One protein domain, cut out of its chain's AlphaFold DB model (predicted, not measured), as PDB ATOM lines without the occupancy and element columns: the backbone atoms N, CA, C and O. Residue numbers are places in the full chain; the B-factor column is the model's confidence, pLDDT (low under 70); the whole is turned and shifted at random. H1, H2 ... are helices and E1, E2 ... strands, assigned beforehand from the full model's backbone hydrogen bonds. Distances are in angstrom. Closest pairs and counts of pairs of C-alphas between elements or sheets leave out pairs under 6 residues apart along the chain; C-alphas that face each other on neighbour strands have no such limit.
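AT A GLANCE: This is residues 223 to 320 of the 325 residues of an uncharacterized protein of Helicobacter bilis WiWa (UniProt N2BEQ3). Look for a small, crossed sandwich: a strongly twisted sheet of three strands, E3, E4 and E5, has a two-stranded hairpin, E1 and E2, over one face, its strands at 72 degrees to those of the larger sheet. Two very short helices, H1 and H2, lie toward one end of the longest axis, and long links join each of them to the hairpin. The printed part has 98 residues, in the order H1 E1 E2 H2 E3 E4 E5; the sheets, ordered E3 E4 E5 and E1 E2, are antiparallel. The class is mixed, helices and strands, though only 40 residues are in named elements. The whole is compact and rounded, with a radius of gyration of the C-alphas of 12.5 A and spans of 35 by 26 by 23 A.

HOW THE PARTS SIT: Start at H1, residues 223 to 227, where the O i to N i+4 pair is within hydrogen-bond range. Go on to the hairpin of E1, residues 243 to 247, and E2, residues 254 to 259, where N 244 and O 258 are 3.0 A apart. H2, residues 273 to 276, is too short for an O i to N i+4 pair and is apart from H1. E3, residues 279 to 285, and E4, residues 292 to 298, form a hairpin, with N 281 and O 296 2.9 A apart. E4 and E5, residues 309 to 314, form another, with N 295 and O 311 2.9 A apart. E3, E4 and E5 make a meander, each strand the antiparallel neighbour of the one before. Between the two sheets of the sandwich, the closest C-alphas of E1 and E5 are those of Arg 247 and Val 312, 5.2 A apart. E1 and E4 are near each other, with 7 pairs of C-alphas within 10 A. Neither H1 nor H2 is on the three-stranded sheet.

IN THESE COORDINATES: Find C-alpha 223 at (8.542, 52.943, -0.707), where H1 begins. E1 runs 12.8 A from C-alpha 243 at (19.810, 31.756, 10.421), and E2 runs 13.5 A. H2 measures 5.8 A. E3 covers 17.7 A, E4 18.3 A and E5 15.6 A, ending at C-alpha 314 at (12.243, 26.694, 1.672).

THE WHOLE: The two farthest C-alphas, of Asn 272 and Thr 288, are 37.8 A apart. The printed part has no cut. The links H1 to E1 and E2 to H2 are long; in the first, residues 236 to 237 pair antiparallel with residues 318 to 319. The mean pLDDT of the printed part is 86.9, and it is under 70 at residue 227, residues 266 to 273 and residue 275.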
ATOM      1  N   GLU A 223       9.294  52.847   0.552       81.75
ATOM      2  CA  GLU A 223       8.542  52.943  -0.707       81.75
ATOM      3  C   GLU A 223       7.941  51.590  -1.123       81.75
ATOM      4  O   GLU A 223       6.797  51.538  -1.564       81.75
ATOM      5  N   LEU A 224       8.661  50.482  -0.917       78.94
ATOM      6  CA  LEU A 224       8.135  49.133  -1.165       78.94
ATOM      7  C   LEU A 224       6.887  48.812  -0.332       78.94
ATOM      8  O   LEU A 224       5.953  48.179  -0.821       78.94
ATOM      9  N   ILE A 225       6.882  49.219   0.934       76.12
ATOM     10  CA  ILE A 225       5.809  48.884   1.872       76.12
ATOM     11  C   ILE A 225       4.642  49.850   1.700       76.12
ATOM     12  O   ILE A 225       3.518  49.414   1.467       76.12
ATOM     13  N   GLU A 226       4.918  51.152   1.772       74.06
ATOM     14  CA  GLU A 226       3.901  52.204   1.796       74.06
ATOM     15  C   GLU A 226       3.368  52.522   0.392       74.06
ATOM     16  O   GLU A 226       2.167  52.688   0.214       74.06
ATOM     17  N   SER A 227       4.234  52.605  -0.622       68.00
ATOM     18  CA  SER A 227       3.850  53.081  -1.962       68.00
ATOM     19  C   SER A 227       3.578  51.959  -2.966       68.00
ATOM     20  O   SER A 227       2.905  52.193  -3.970       68.00
ATOM     21  N   MET A 228       4.096  50.749  -2.732       70.50
ATOM     22  CA  MET A 228       3.833  49.579  -3.585       70.50
ATOM     23  C   MET A 228       2.869  48.566  -2.948       70.50
ATOM     24  O   MET A 228       2.488  47.601  -3.608       70.50
ATOM     25  N   GLY A 229       2.460  48.772  -1.689       71.31
ATOM     26  CA  GLY A 229       1.476  47.925  -1.006       71.31
ATOM     27  C   GLY A 229       1.947  46.487  -0.755       71.31
ATOM     28  O   GLY A 229       1.129  45.564  -0.685       71.31
ATOM     29  N   LEU A 230       3.264  46.272  -0.644       73.69
ATOM     30  CA  LEU A 230       3.873  44.942  -0.503       73.69
ATOM     31  C   LEU A 230       4.008  44.477   0.955       73.69
ATOM     32  O   LEU A 230       4.677  43.478   1.210       73.69
ATOM     33  N   SER A 231       3.368  45.157   1.912       74.75
ATOM     34  CA  SER A 231       3.396  44.792   3.338       74.75
ATOM     35  C   SER A 231       3.035  43.322   3.576       74.75
ATOM     36  O   SER A 231       3.763  42.611   4.254       74.75
ATOM     37  N   ASN A 232       1.972  42.822   2.939       76.12
ATOM     38  CA  ASN A 232       1.508  41.437   3.134       76.12
ATOM     39  C   ASN A 232       2.368  40.397   2.392       76.12
ATOM     40  O   ASN A 232       2.048  39.212   2.401       76.12
ATOM     41  N   ASN A 233       3.400  40.837   1.673       82.94
ATOM     42  CA  ASN A 233       4.356  39.966   0.997       82.94
ATOM     43  C   ASN A 233       5.666  39.856   1.774       82.94
ATOM     44  O   ASN A 233       6.540  39.089   1.370       82.94
ATOM     45  N   ILE A 234       5.801  40.613   2.865       87.44
ATOM     46  CA  ILE A 234       6.892  40.446   3.811       87.44
ATOM     47  C   ILE A 234       6.731  39.080   4.464       87.44
ATOM     48  O   ILE A 234       5.659  38.717   4.939       87.44
ATOM     49  N   LEU A 235       7.814  38.319   4.436       89.38
ATOM     50  CA  LEU A 235       7.915  37.042   5.105       89.38
ATOM     51  C   LEU A 235       8.526  37.260   6.484       89.38
ATOM     52  O   LEU A 235       9.507  37.992   6.612       89.38
ATOM     53  N   SER A 236       7.962  36.605   7.488       89.25
ATOM     54  CA  SER A 236       8.508  36.514   8.836       89.25
ATOM     55  C   SER A 236       9.370  35.258   8.970       89.25
ATOM     56  O   SER A 236       9.311  34.327   8.159       89.25
ATOM     57  N   TYR A 237      10.217  35.236   9.992       90.25
ATOM     58  CA  TYR A 237      11.078  34.100  10.288       90.25
ATOM     59  C   TYR A 237      10.297  32.986  11.002       90.25
ATOM     60  O   TYR A 237       9.703  33.235  12.044       90.25
ATOM     61  N   ALA A 238      10.346  31.751  10.490       91.25
ATOM     62  CA  ALA A 238       9.647  30.599  11.086       91.25
ATOM     63  C   ALA A 238      10.585  29.449  11.502       91.25
ATOM     64  O   ALA A 238      10.168  28.513  12.185       91.25
ATOM     65  N   SER A 239      11.864  29.500  11.111       90.81
ATOM     66  CA  SER A 239      12.825  28.466  11.502       90.81
ATOM     67  C   SER A 239      13.153  28.512  13.003       90.81
ATOM     68  O   SER A 239      13.128  29.564  13.650       90.81
ATOM     69  N   LYS A 240      13.536  27.353  13.551       90.06
ATOM     70  CA  LYS A 240      14.151  27.238  14.886       90.06
ATOM     71  C   LYS A 240      15.645  27.576  14.874       90.06
ATOM     72  O   LYS A 240      16.213  27.830  15.933       90.06
ATOM     73  N   ASP A 241      16.266  27.585  13.699       93.56
ATOM     74  CA  ASP A 241      17.685  27.895  13.530       93.56
ATOM     75  C   ASP A 241      17.966  29.387  13.762       93.56
ATOM     76  O   ASP A 241      17.078  30.230  13.611       93.56
ATOM     77  N   SER A 242      19.219  29.739  14.064       93.38
ATOM     78  CA  SER A 242      19.650  31.140  14.213       93.38
ATOM     79  C   SER A 242      19.755  31.901  12.886       93.38
ATOM     80  O   SER A 242      19.744  33.133  12.882       93.38
ATOM     81  N   TYR A 243      19.820  31.183  11.763       95.75
ATOM     82  CA  TYR A 243      19.810  31.756  10.421       95.75
ATOM     83  C   TYR A 243      19.049  30.877   9.419       95.75
ATOM     84  O   TYR A 243      18.914  29.665   9.591       95.75
ATOM     85  N   ILE A 244      18.603  31.493   8.324       96.19
ATOM     86  CA  ILE A 244      18.047  30.806   7.151       96.19
ATOM     87  C   ILE A 244      18.940  31.038   5.936       96.19
ATOM     88  O   ILE A 244      19.637  32.048   5.832       96.19
ATOM     89  N   ASN A 245      18.926  30.095   4.997       96.88
ATOM     90  CA  ASN A 245      19.774  30.142   3.812       96.88
ATOM     91  C   ASN A 245      18.972  30.583   2.590       96.88
ATOM     92  O   ASN A 245      18.158  29.817   2.077       96.88
ATOM     93  N   LEU A 246      19.278  31.768   2.066       97.38
ATOM     94  CA  LEU A 246      18.865  32.170   0.728       97.38
ATOM     95  C   LEU A 246      19.742  31.457  -0.302       97.38
ATOM     96  O   LEU A 246      20.970  31.544  -0.237       97.38
ATOM     97  N   ARG A 247      19.133  30.767  -1.269       97.19
ATOM     98  CA  ARG A 247      19.848  29.982  -2.290       97.19
ATOM     99  C   ARG A 247      19.544  30.462  -3.700       97.19
ATOM    100  O   ARG A 247      18.528  31.100  -3.933       97.19
ATOM    101  N   ASN A 248      20.409  30.142  -4.658       95.75
ATOM    102  CA  ASN A 248      20.159  30.460  -6.069       95.75
ATOM    103  C   ASN A 248      19.104  29.546  -6.722       95.75
ATOM    104  O   ASN A 248      18.445  29.961  -7.668       95.75
ATOM    105  N   SER A 249      18.948  28.321  -6.221       94.62
ATOM    106  CA  SER A 249      17.961  27.325  -6.651       94.62
ATOM    107  C   SER A 249      17.639  26.365  -5.495       94.62
ATOM    108  O   SER A 249      18.377  26.355  -4.500       94.62
ATOM    109  N   PRO A 250      16.581  25.534  -5.603       94.25
ATOM    110  CA  PRO A 250      16.318  24.468  -4.640       94.25
ATOM    111  C   PRO A 250      17.568  23.615  -4.417       94.25
ATOM    112  O   PRO A 250      18.181  23.153  -5.379       94.25
ATOM    113  N   ASN A 251      17.987  23.468  -3.158       90.62
ATOM    114  CA  ASN A 251      19.222  22.774  -2.752       90.62
ATOM    115  C   ASN A 251      20.530  23.286  -3.400       90.62
ATOM    116  O   ASN A 251      21.570  22.642  -3.283       90.62
ATOM    117  N   GLY A 252      20.503  24.449  -4.055       94.25
ATOM    118  CA  GLY A 252      21.644  25.034  -4.754       94.25
ATOM    119  C   GLY A 252      22.627  25.765  -3.838       94.25
ATOM    120  O   GLY A 252      22.587  25.657  -2.609       94.25
ATOM    121  N   LYS A 253      23.506  26.563  -4.448       97.56
ATOM    122  CA  LYS A 253      24.495  27.390  -3.750       97.56
ATOM    123  C   LYS A 253      23.800  28.392  -2.822       97.56
ATOM    124  O   LYS A 253      22.849  29.066  -3.220       97.56
ATOM    125  N   ILE A 254      24.328  28.527  -1.607       97.81
ATOM    126  CA  ILE A 254      23.919  29.569  -0.662       97.81
ATOM    127  C   ILE A 254      24.421  30.922  -1.181       97.81
ATOM    128  O   ILE A 254      25.610  31.093  -1.455       97.81
ATOM    129  N   LEU A 255      23.496  31.864  -1.343       97.69
ATOM    130  CA  LEU A 255      23.764  33.250  -1.720       97.69
ATOM    131  C   LEU A 255      23.999  34.124  -0.489       97.69
ATOM    132  O   LEU A 255      24.880  34.974  -0.515       97.69
ATOM    133  N   GLN A 256      23.205  33.913   0.563       97.12
ATOM    134  CA  GLN A 256      23.248  34.690   1.797       97.12
ATOM    135  C   GLN A 256      22.697  33.857   2.961       97.12
ATOM    136  O   GLN A 256      21.644  33.230   2.827       97.12
ATOM    137  N   ALA A 257      23.375  33.897   4.109       96.56
ATOM    138  CA  ALA A 257      22.793  33.486   5.384       96.56
ATOM    139  C   ALA A 257      22.104  34.705   6.013       96.56
ATOM    140  O   ALA A 257      22.749  35.733   6.238       96.56
ATOM    141  N   ILE A 258      20.797  34.612   6.245       95.69
ATOM    142  CA  ILE A 258      19.981  35.682   6.826       95.69
ATOM    143  C   ILE A 258      19.820  35.373   8.312       95.69
ATOM    144  O   ILE A 258      19.212  34.363   8.663       95.69
ATOM    145  N   GLN A 259      20.388  36.221   9.169       94.38
ATOM    146  CA  GLN A 259      20.332  36.037  10.619       94.38
ATOM    147  C   GLN A 259      18.955  36.449  11.151       94.38
ATOM    148  O   GLN A 259      18.411  37.471  10.721       94.38
ATOM    149  N   LYS A 260      18.408  35.668  12.090       90.44
ATOM    150  CA  LYS A 260      17.063  35.862  12.660       90.44
ATOM    151  C   LYS A 260      16.842  37.254  13.262       90.44
ATOM    152  O   LYS A 260      15.759  37.815  13.126       90.44
ATOM    153  N   ASP A 261      17.858  37.790  13.924       87.88
ATOM    154  CA  ASP A 261      17.871  39.094  14.600       87.88
ATOM    155  C   ASP A 261      17.996  40.280  13.628       87.88
ATOM    156  O   ASP A 261      17.516  41.377  13.907       87.88
ATOM    157  N   THR A 262      18.599  40.052  12.461       88.12
ATOM    158  CA  THR A 262      18.748  41.069  11.409       88.12
ATOM    159  C   THR A 262      17.566  41.139  10.450       88.12
ATOM    160  O   THR A 262      17.493  42.074   9.656       88.12
ATOM    161  N   MET A 263      16.656  40.165  10.468       89.50
ATOM    162  CA  MET A 263      15.486  40.122   9.593       89.50
ATOM    163  C   MET A 263      14.287  40.806  10.255       89.50
ATOM    164  O   MET A 263      14.047  40.651  11.450       89.50
ATOM    165  N   LEU A 264      13.530  41.569   9.470       85.44
ATOM    166  CA  LEU A 264      12.264  42.143   9.903       85.44
ATOM    167  C   LEU A 264      11.277  41.002  10.178       85.44
ATOM    168  O   LEU A 264      10.902  40.277   9.259       85.44
ATOM    169  N   ASN A 265      10.873  40.862  11.440       71.81
ATOM    170  CA  ASN A 265       9.931  39.831  11.886       71.81
ATOM    171  C   ASN A 265       8.533  40.385  12.190       71.81
ATOM    172  O   ASN A 265       7.609  39.601  12.380       71.81
ATOM    173  N   ASP A 266       8.371  41.711  12.199       69.19
ATOM    174  CA  ASP A 266       7.072  42.368  12.335       69.19
ATOM    175  C   ASP A 266       6.592  42.878  10.971       69.19
ATOM    176  O   ASP A 266       7.300  43.584  10.250       69.19
ATOM    177  N   CYS A 267       5.362  42.528  10.614       62.91
ATOM    178  CA  CYS A 267       4.712  43.042   9.414       62.91
ATOM    179  C   CYS A 267       4.118  44.439   9.614       62.91
ATOM    180  O   CYS A 267       3.804  45.115   8.633       62.91
ATOM    181  N   ASN A 268       3.987  44.897  10.861       59.38
ATOM    182  CA  ASN A 268       3.657  46.273  11.207       59.38
ATOM    183  C   ASN A 268       4.910  47.144  11.105       59.38
ATOM    184  O   ASN A 268       5.366  47.745  12.070       59.38
ATOM    185  N   ALA A 269       5.467  47.221   9.903       62.06
ATOM    186  CA  ALA A 269       6.645  48.013   9.612       62.06
ATOM    187  C   ALA A 269       6.473  49.484  10.043       62.06
ATOM    188  O   ALA A 269       5.779  50.259   9.379       62.06
ATOM    189  N   ARG A 270       7.141  49.904  11.125       57.06
ATOM    190  CA  ARG A 270       7.236  51.318  11.525       57.06
ATOM    191  C   ARG A 270       8.629  51.854  11.212       57.06
ATOM    192  O   ARG A 270       9.645  51.204  11.427       57.06
ATOM    193  N   GLY A 271       8.688  53.069  10.666       59.81
ATOM    194  CA  GLY A 271       9.818  53.557   9.860       59.81
ATOM    195  C   GLY A 271      11.245  53.453  10.431       59.81
ATOM    196  O   GLY A 271      12.182  53.425   9.636       59.81
ATOM    197  N   ASN A 272      11.453  53.389  11.751       58.41
ATOM    198  CA  ASN A 272      12.798  53.224  12.324       58.41
ATOM    199  C   ASN A 272      13.282  51.763  12.327       58.41
ATOM    200  O   ASN A 272      14.477  51.536  12.152       58.41
ATOM    201  N   GLU A 273      12.382  50.786  12.444       64.81
ATOM    202  CA  GLU A 273      12.714  49.351  12.443       64.81
ATOM    203  C   GLU A 273      13.220  48.911  11.061       64.81
ATOM    204  O   GLU A 273      14.237  48.229  10.936       64.81
ATOM    205  N   LEU A 274      12.618  49.461   9.999       71.31
ATOM    206  CA  LEU A 274      13.020  49.222   8.609       71.31
ATOM    207  C   LEU A 274      14.461  49.640   8.285       71.31
ATOM    208  O   LEU A 274      15.059  49.114   7.345       71.31
ATOM    209  N   LYS A 275      15.029  50.607   9.018       67.62
ATOM    210  CA  LYS A 275      16.388  51.099   8.743       67.62
ATOM    211  C   LYS A 275      17.463  50.104   9.166       67.62
ATOM    212  O   LYS A 275      18.481  50.025   8.489       67.62
ATOM    213  N   ASN A 276      17.219  49.339  10.228       77.75
ATOM    214  CA  ASN A 276      18.223  48.456  10.828       77.75
ATOM    215  C   ASN A 276      17.969  46.972  10.547       77.75
ATOM    216  O   ASN A 276      18.797  46.141  10.905       77.75
ATOM    217  N   GLN A 277      16.854  46.636   9.896       87.94
ATOM    218  CA  GLN A 277      16.489  45.261   9.568       87.94
ATOM    219  C   GLN A 277      16.439  45.028   8.059       87.94
ATOM    220  O   GLN A 277      16.140  45.920   7.261       87.94
ATOM    221  N   GLY A 278      16.769  43.806   7.658       91.25
ATOM    222  CA  GLY A 278      16.621  43.308   6.304       91.25
ATOM    223  C   GLY A 278      15.187  42.864   6.052       91.25
ATOM    224  O   GLY A 278      14.529  42.330   6.940       91.25
ATOM    225  N   ILE A 279      14.702  43.067   4.832       91.38
ATOM    226  CA  ILE A 279      13.342  42.690   4.436       91.38
ATOM    227  C   ILE A 279      13.422  41.485   3.517       91.38
ATOM    228  O   ILE A 279      14.180  41.503   2.546       91.38
ATOM    229  N   LEU A 280      12.608  40.471   3.788       92.69
ATOM    230  CA  LEU A 280      12.414  39.346   2.888       92.69
ATOM    231  C   LEU A 280      11.023  39.430   2.261       92.69
ATOM    232  O   LEU A 280      10.021  39.362   2.961       92.69
ATOM    233  N   LEU A 281      10.966  39.583   0.940       90.25
ATOM    234  CA  LEU A 281       9.716  39.664   0.186       90.25
ATOM    235  C   LEU A 281       9.474  38.370  -0.582       90.25
ATOM    236  O   LEU A 281      10.350  37.922  -1.325       90.25
ATOM    237  N   SER A 282       8.268  37.822  -0.473       90.12
ATOM    238  CA  SER A 282       7.779  36.770  -1.360       90.12
ATOM    239  C   SER A 282       7.477  37.340  -2.745       90.12
ATOM    240  O   SER A 282       6.744  38.318  -2.876       90.12
ATOM    241  N   LEU A 283       8.025  36.709  -3.783       87.50
ATOM    242  CA  LEU A 283       7.734  36.971  -5.197       87.50
ATOM    243  C   LEU A 283       6.860  35.865  -5.815       87.50
ATOM    244  O   LEU A 283       6.697  35.819  -7.034       87.50
ATOM    245  N   GLY A 284       6.333  34.964  -4.984       86.50
ATOM    246  CA  GLY A 284       5.551  33.807  -5.400       86.50
ATOM    247  C   GLY A 284       6.295  32.483  -5.241       86.50
ATOM    248  O   GLY A 284       7.393  32.402  -4.690       86.50
ATOM    249  N   VAL A 285       5.663  31.423  -5.727       85.62
ATOM    250  CA  VAL A 285       6.122  30.042  -5.554       85.62
ATOM    251  C   VAL A 285       6.960  29.600  -6.757       85.62
ATOM    252  O   VAL A 285       6.737  30.037  -7.892       85.62
ATOM    253  N   ASP A 286       7.949  28.735  -6.534       80.50
ATOM    254  CA  ASP A 286       8.610  28.031  -7.627       80.50
ATOM    255  C   ASP A 286       7.649  27.009  -8.252       80.50
ATOM    256  O   ASP A 286       7.243  26.034  -7.624       80.50
ATOM    257  N   SER A 287       7.294  27.223  -9.521       79.69
ATOM    258  CA  SER A 287       6.349  26.377 -10.256       79.69
ATOM    259  C   SER A 287       6.813  24.928 -10.419       79.69
ATOM    260  O   SER A 287       5.988  24.051 -10.650       79.69
ATOM    261  N   THR A 288       8.118  24.669 -10.331       84.50
ATOM    262  CA  THR A 288       8.699  23.321 -10.423       84.50
ATOM    263  C   THR A 288       8.882  22.671  -9.056       84.50
ATOM    264  O   THR A 288       8.916  21.448  -8.960       84.50
ATOM    265  N   ASN A 289       8.990  23.474  -7.995       87.69
ATOM    266  CA  ASN A 289       9.240  23.013  -6.636       87.69
ATOM    267  C   ASN A 289       8.404  23.824  -5.634       87.69
ATOM    268  O   ASN A 289       8.946  24.719  -4.989       87.69
ATOM    269  N   PRO A 290       7.109  23.504  -5.444       88.31
ATOM    270  CA  PRO A 290       6.187  24.357  -4.692       88.31
ATOM    271  C   PRO A 290       6.581  24.653  -3.238       88.31
ATOM    272  O   PRO A 290       6.182  25.675  -2.694       88.31
ATOM    273  N   LYS A 291       7.418  23.802  -2.632       93.69
ATOM    274  CA  LYS A 291       7.980  24.014  -1.286       93.69
ATOM    275  C   LYS A 291       9.059  25.100  -1.223       93.69
ATOM    276  O   LYS A 291       9.587  25.388  -0.153       93.69
ATOM    277  N   TRP A 292       9.455  25.654  -2.365       94.81
ATOM    278  CA  TRP A 292      10.462  26.699  -2.475       94.81
ATOM    279  C   TRP A 292       9.808  27.988  -2.950       94.81
ATOM    280  O   TRP A 292       9.178  28.053  -4.005       94.81
ATOM    281  N   LEU A 293       9.983  29.036  -2.159       93.75
ATOM    282  CA  LEU A 293       9.457  30.361  -2.435       93.75
ATOM    283  C   LEU A 293      10.516  31.172  -3.166       93.75
ATOM    284  O   LEU A 293      11.663  31.234  -2.722       93.75
ATOM    285  N   LYS A 294      10.135  31.827  -4.264       93.38
ATOM    286  CA  LYS A 294      10.961  32.854  -4.902       93.38
ATOM    287  C   LYS A 294      10.907  34.099  -4.038       93.38
ATOM    288  O   LYS A 294       9.825  34.572  -3.699       93.38
ATOM    289  N   VAL A 295      12.067  34.645  -3.702       93.88
ATOM    290  CA  VAL A 295      12.161  35.761  -2.759       93.88
ATOM    291  C   VAL A 295      13.123  36.843  -3.232       93.88
ATOM    292  O   VAL A 295      14.057  36.595  -4.000       93.88
ATOM    293  N   ALA A 296      12.898  38.054  -2.732       94.00
ATOM    294  CA  ALA A 296      13.859  39.146  -2.758       94.00
ATOM    295  C   ALA A 296      14.252  39.497  -1.324       94.00
ATOM    296  O   ALA A 296      13.410  39.934  -0.542       94.00
ATOM    297  N   TYR A 297      15.527  39.329  -0.991       95.44
ATOM    298  CA  TYR A 297      16.086  39.800   0.267       95.44
ATOM    299  C   TYR A 297      16.746  41.161   0.063       95.44
ATOM    300  O   TYR A 297      17.605  41.319  -0.805       95.44
ATOM    301  N   ILE A 298      16.347  42.146   0.859       94.56
ATOM    302  CA  ILE A 298      16.932  43.486   0.890       94.56
ATOM    303  C   ILE A 298      17.694  43.596   2.213       94.56
ATOM    304  O   ILE A 298      17.042  43.711   3.254       94.56
ATOM    305  N   PRO A 299      19.037  43.552   2.196       94.44
ATOM    306  CA  PRO A 299      19.838  43.564   3.417       94.44
ATOM    307  C   PRO A 299      19.611  44.800   4.312       94.44
ATOM    308  O   PRO A 299      19.158  45.844   3.826       94.44
ATOM    309  N   PRO A 300      19.934  44.728   5.618       92.00
ATOM    310  CA  PRO A 300      19.857  45.860   6.544       92.00
ATOM    311  C   PRO A 300      20.546  47.121   6.012       92.00
ATOM    312  O   PRO A 300      19.935  48.183   5.960       92.00
ATOM    313  N   GLU A 301      21.769  46.979   5.510       91.62
ATOM    314  CA  GLU A 301      22.629  48.053   5.013       91.62
ATOM    315  C   GLU A 301      22.229  48.595   3.632       91.62
ATOM    316  O   GLU A 301      22.740  49.627   3.184       91.62
ATOM    317  N   ALA A 302      21.316  47.915   2.932       92.88
ATOM    318  CA  ALA A 302      20.862  48.339   1.620       92.88
ATOM    319  C   ALA A 302      19.977  49.589   1.723       92.88
ATOM    320  O   ALA A 302      18.908  49.575   2.337       92.88
ATOM    321  N   LYS A 303      20.404  50.665   1.050       90.00
ATOM    322  CA  LYS A 303      19.620  51.907   0.924       90.00
ATOM    323  C   LYS A 303      18.347  51.705   0.100       90.00
ATOM    324  O   LYS A 303      17.331  52.340   0.368       90.00
ATOM    325  N   ASP A 304      18.417  50.827  -0.896       90.81
ATOM    326  CA  ASP A 304      17.347  50.560  -1.847       90.81
ATOM    327  C   ASP A 304      17.442  49.145  -2.445       90.81
ATOM    328  O   ASP A 304      18.359  48.363  -2.167       90.81
ATOM    329  N   THR A 305      16.475  48.807  -3.294       91.12
ATOM    330  CA  THR A 305      16.385  47.498  -3.950       91.12
ATOM    331  C   THR A 305      17.451  47.227  -5.009       91.12
ATOM    332  O   THR A 305      17.556  46.091  -5.478       91.12
ATOM    333  N   SER A 306      18.307  48.191  -5.363       91.75
ATOM    334  CA  SER A 306      19.431  47.939  -6.274       91.75
ATOM    335  C   SER A 306      20.414  46.926  -5.688       91.75
ATOM    336  O   SER A 306      21.124  46.253  -6.437       91.75
ATOM    337  N   LYS A 307      20.432  46.764  -4.359       94.69
ATOM    338  CA  LYS A 307      21.247  45.778  -3.636       94.69
ATOM    339  C   LYS A 307      20.474  44.525  -3.226       94.69
ATOM    340  O   LYS A 307      21.044  43.669  -2.561       94.69
ATOM    341  N   ALA A 308      19.220  44.379  -3.657       95.00
ATOM    342  CA  ALA A 308      18.446  43.180  -3.374       95.00
ATOM    343  C   ALA A 308      19.120  41.924  -3.953       95.00
ATOM    344  O   ALA A 308      19.644  41.938  -5.079       95.00
ATOM    345  N   ILE A 309      19.064  40.849  -3.169       96.19
ATOM    346  CA  ILE A 309      19.535  39.508  -3.497       96.19
ATOM    347  C   ILE A 309      18.307  38.659  -3.817       96.19
ATOM    348  O   ILE A 309      17.380  38.560  -3.015       96.19
ATOM    349  N   TYR A 310      18.295  38.060  -5.004       94.69
ATOM    350  CA  TYR A 310      17.183  37.242  -5.482       94.69
ATOM    351  C   TYR A 310      17.554  35.771  -5.421       94.69
ATOM    352  O   TYR A 310      18.663  35.394  -5.800       94.69
ATOM    353  N   GLY A 311      16.616  34.949  -4.975       95.25
ATOM    354  CA  GLY A 311      16.843  33.522  -4.837       95.25
ATOM    355  C   GLY A 311      15.594  32.787  -4.388       95.25
ATOM    356  O   GLY A 311      14.474  33.256  -4.599       95.25
ATOM    357  N   VAL A 312      15.810  31.640  -3.757       95.94
ATOM    358  CA  VAL A 312      14.763  30.804  -3.183       95.94
ATOM    359  C   VAL A 312      15.045  30.459  -1.726       95.94
ATOM    360  O   VAL A 312      16.204  30.303  -1.325       95.94
ATOM    361  N   ILE A 313      13.973  30.325  -0.951       96.50
ATOM    362  CA  ILE A 313      13.974  29.868   0.443       96.50
ATOM    363  C   ILE A 313      12.917  28.774   0.591       96.50
ATOM    364  O   ILE A 313      11.875  28.824  -0.062       96.50
ATOM    365  N   HIS A 314      13.200  27.765   1.413       95.81
ATOM    366  CA  HIS A 314      12.243  26.694   1.672       95.81
ATOM    367  C   HIS A 314      11.098  27.211   2.553       95.81
ATOM    368  O   HIS A 314      11.345  27.906   3.538       95.81
ATOM    369  N   GLU A 315       9.856  26.857   2.227       94.00
ATOM    370  CA  GLU A 315       8.651  27.374   2.891       94.00
ATOM    371  C   GLU A 315       8.655  27.135   4.405       94.00
ATOM    372  O   GLU A 315       8.193  27.976   5.155       94.00
ATOM    373  N   SER A 316       9.262  26.045   4.888       93.62
ATOM    374  CA  SER A 316       9.322  25.743   6.326       93.62
ATOM    375  C   SER A 316      10.208  26.696   7.140       93.62
ATOM    376  O   SER A 316      10.267  26.575   8.359       93.62
ATOM    377  N   GLN A 317      10.982  27.566   6.486       94.50
ATOM    378  CA  GLN A 317      11.913  28.482   7.149       94.50
ATOM    379  C   GLN A 317      11.295  29.857   7.425       94.50
ATOM    380  O   GLN A 317      11.856  30.639   8.195       94.50
ATOM    381  N   VAL A 318      10.165  30.156   6.789       93.44
ATOM    382  CA  VAL A 318       9.539  31.478   6.756       93.44
ATOM    383  C   VAL A 318       8.024  31.354   6.836       93.44
ATOM    384  O   VAL A 318       7.468  30.309   6.528       93.44
ATOM    385  N   SER A 319       7.338  32.421   7.224       89.19
ATOM    386  CA  SER A 319       5.877  32.456   7.245       89.19
ATOM    387  C   SER A 319       5.360  33.720   6.567       89.19
ATOM    388  O   SER A 319       6.005  34.765   6.588       89.19
ATOM    389  N   SER A 320       4.199  33.624   5.922       80.44
ATOM    390  CA  SER A 320       3.429  34.793   5.474       80.44
ATOM    391  C   SER A 320       2.554  35.368   6.589       80.44
ATOM    392  O   SER A 320       1.961  36.433   6.425       80.44
TER     393      SER A 320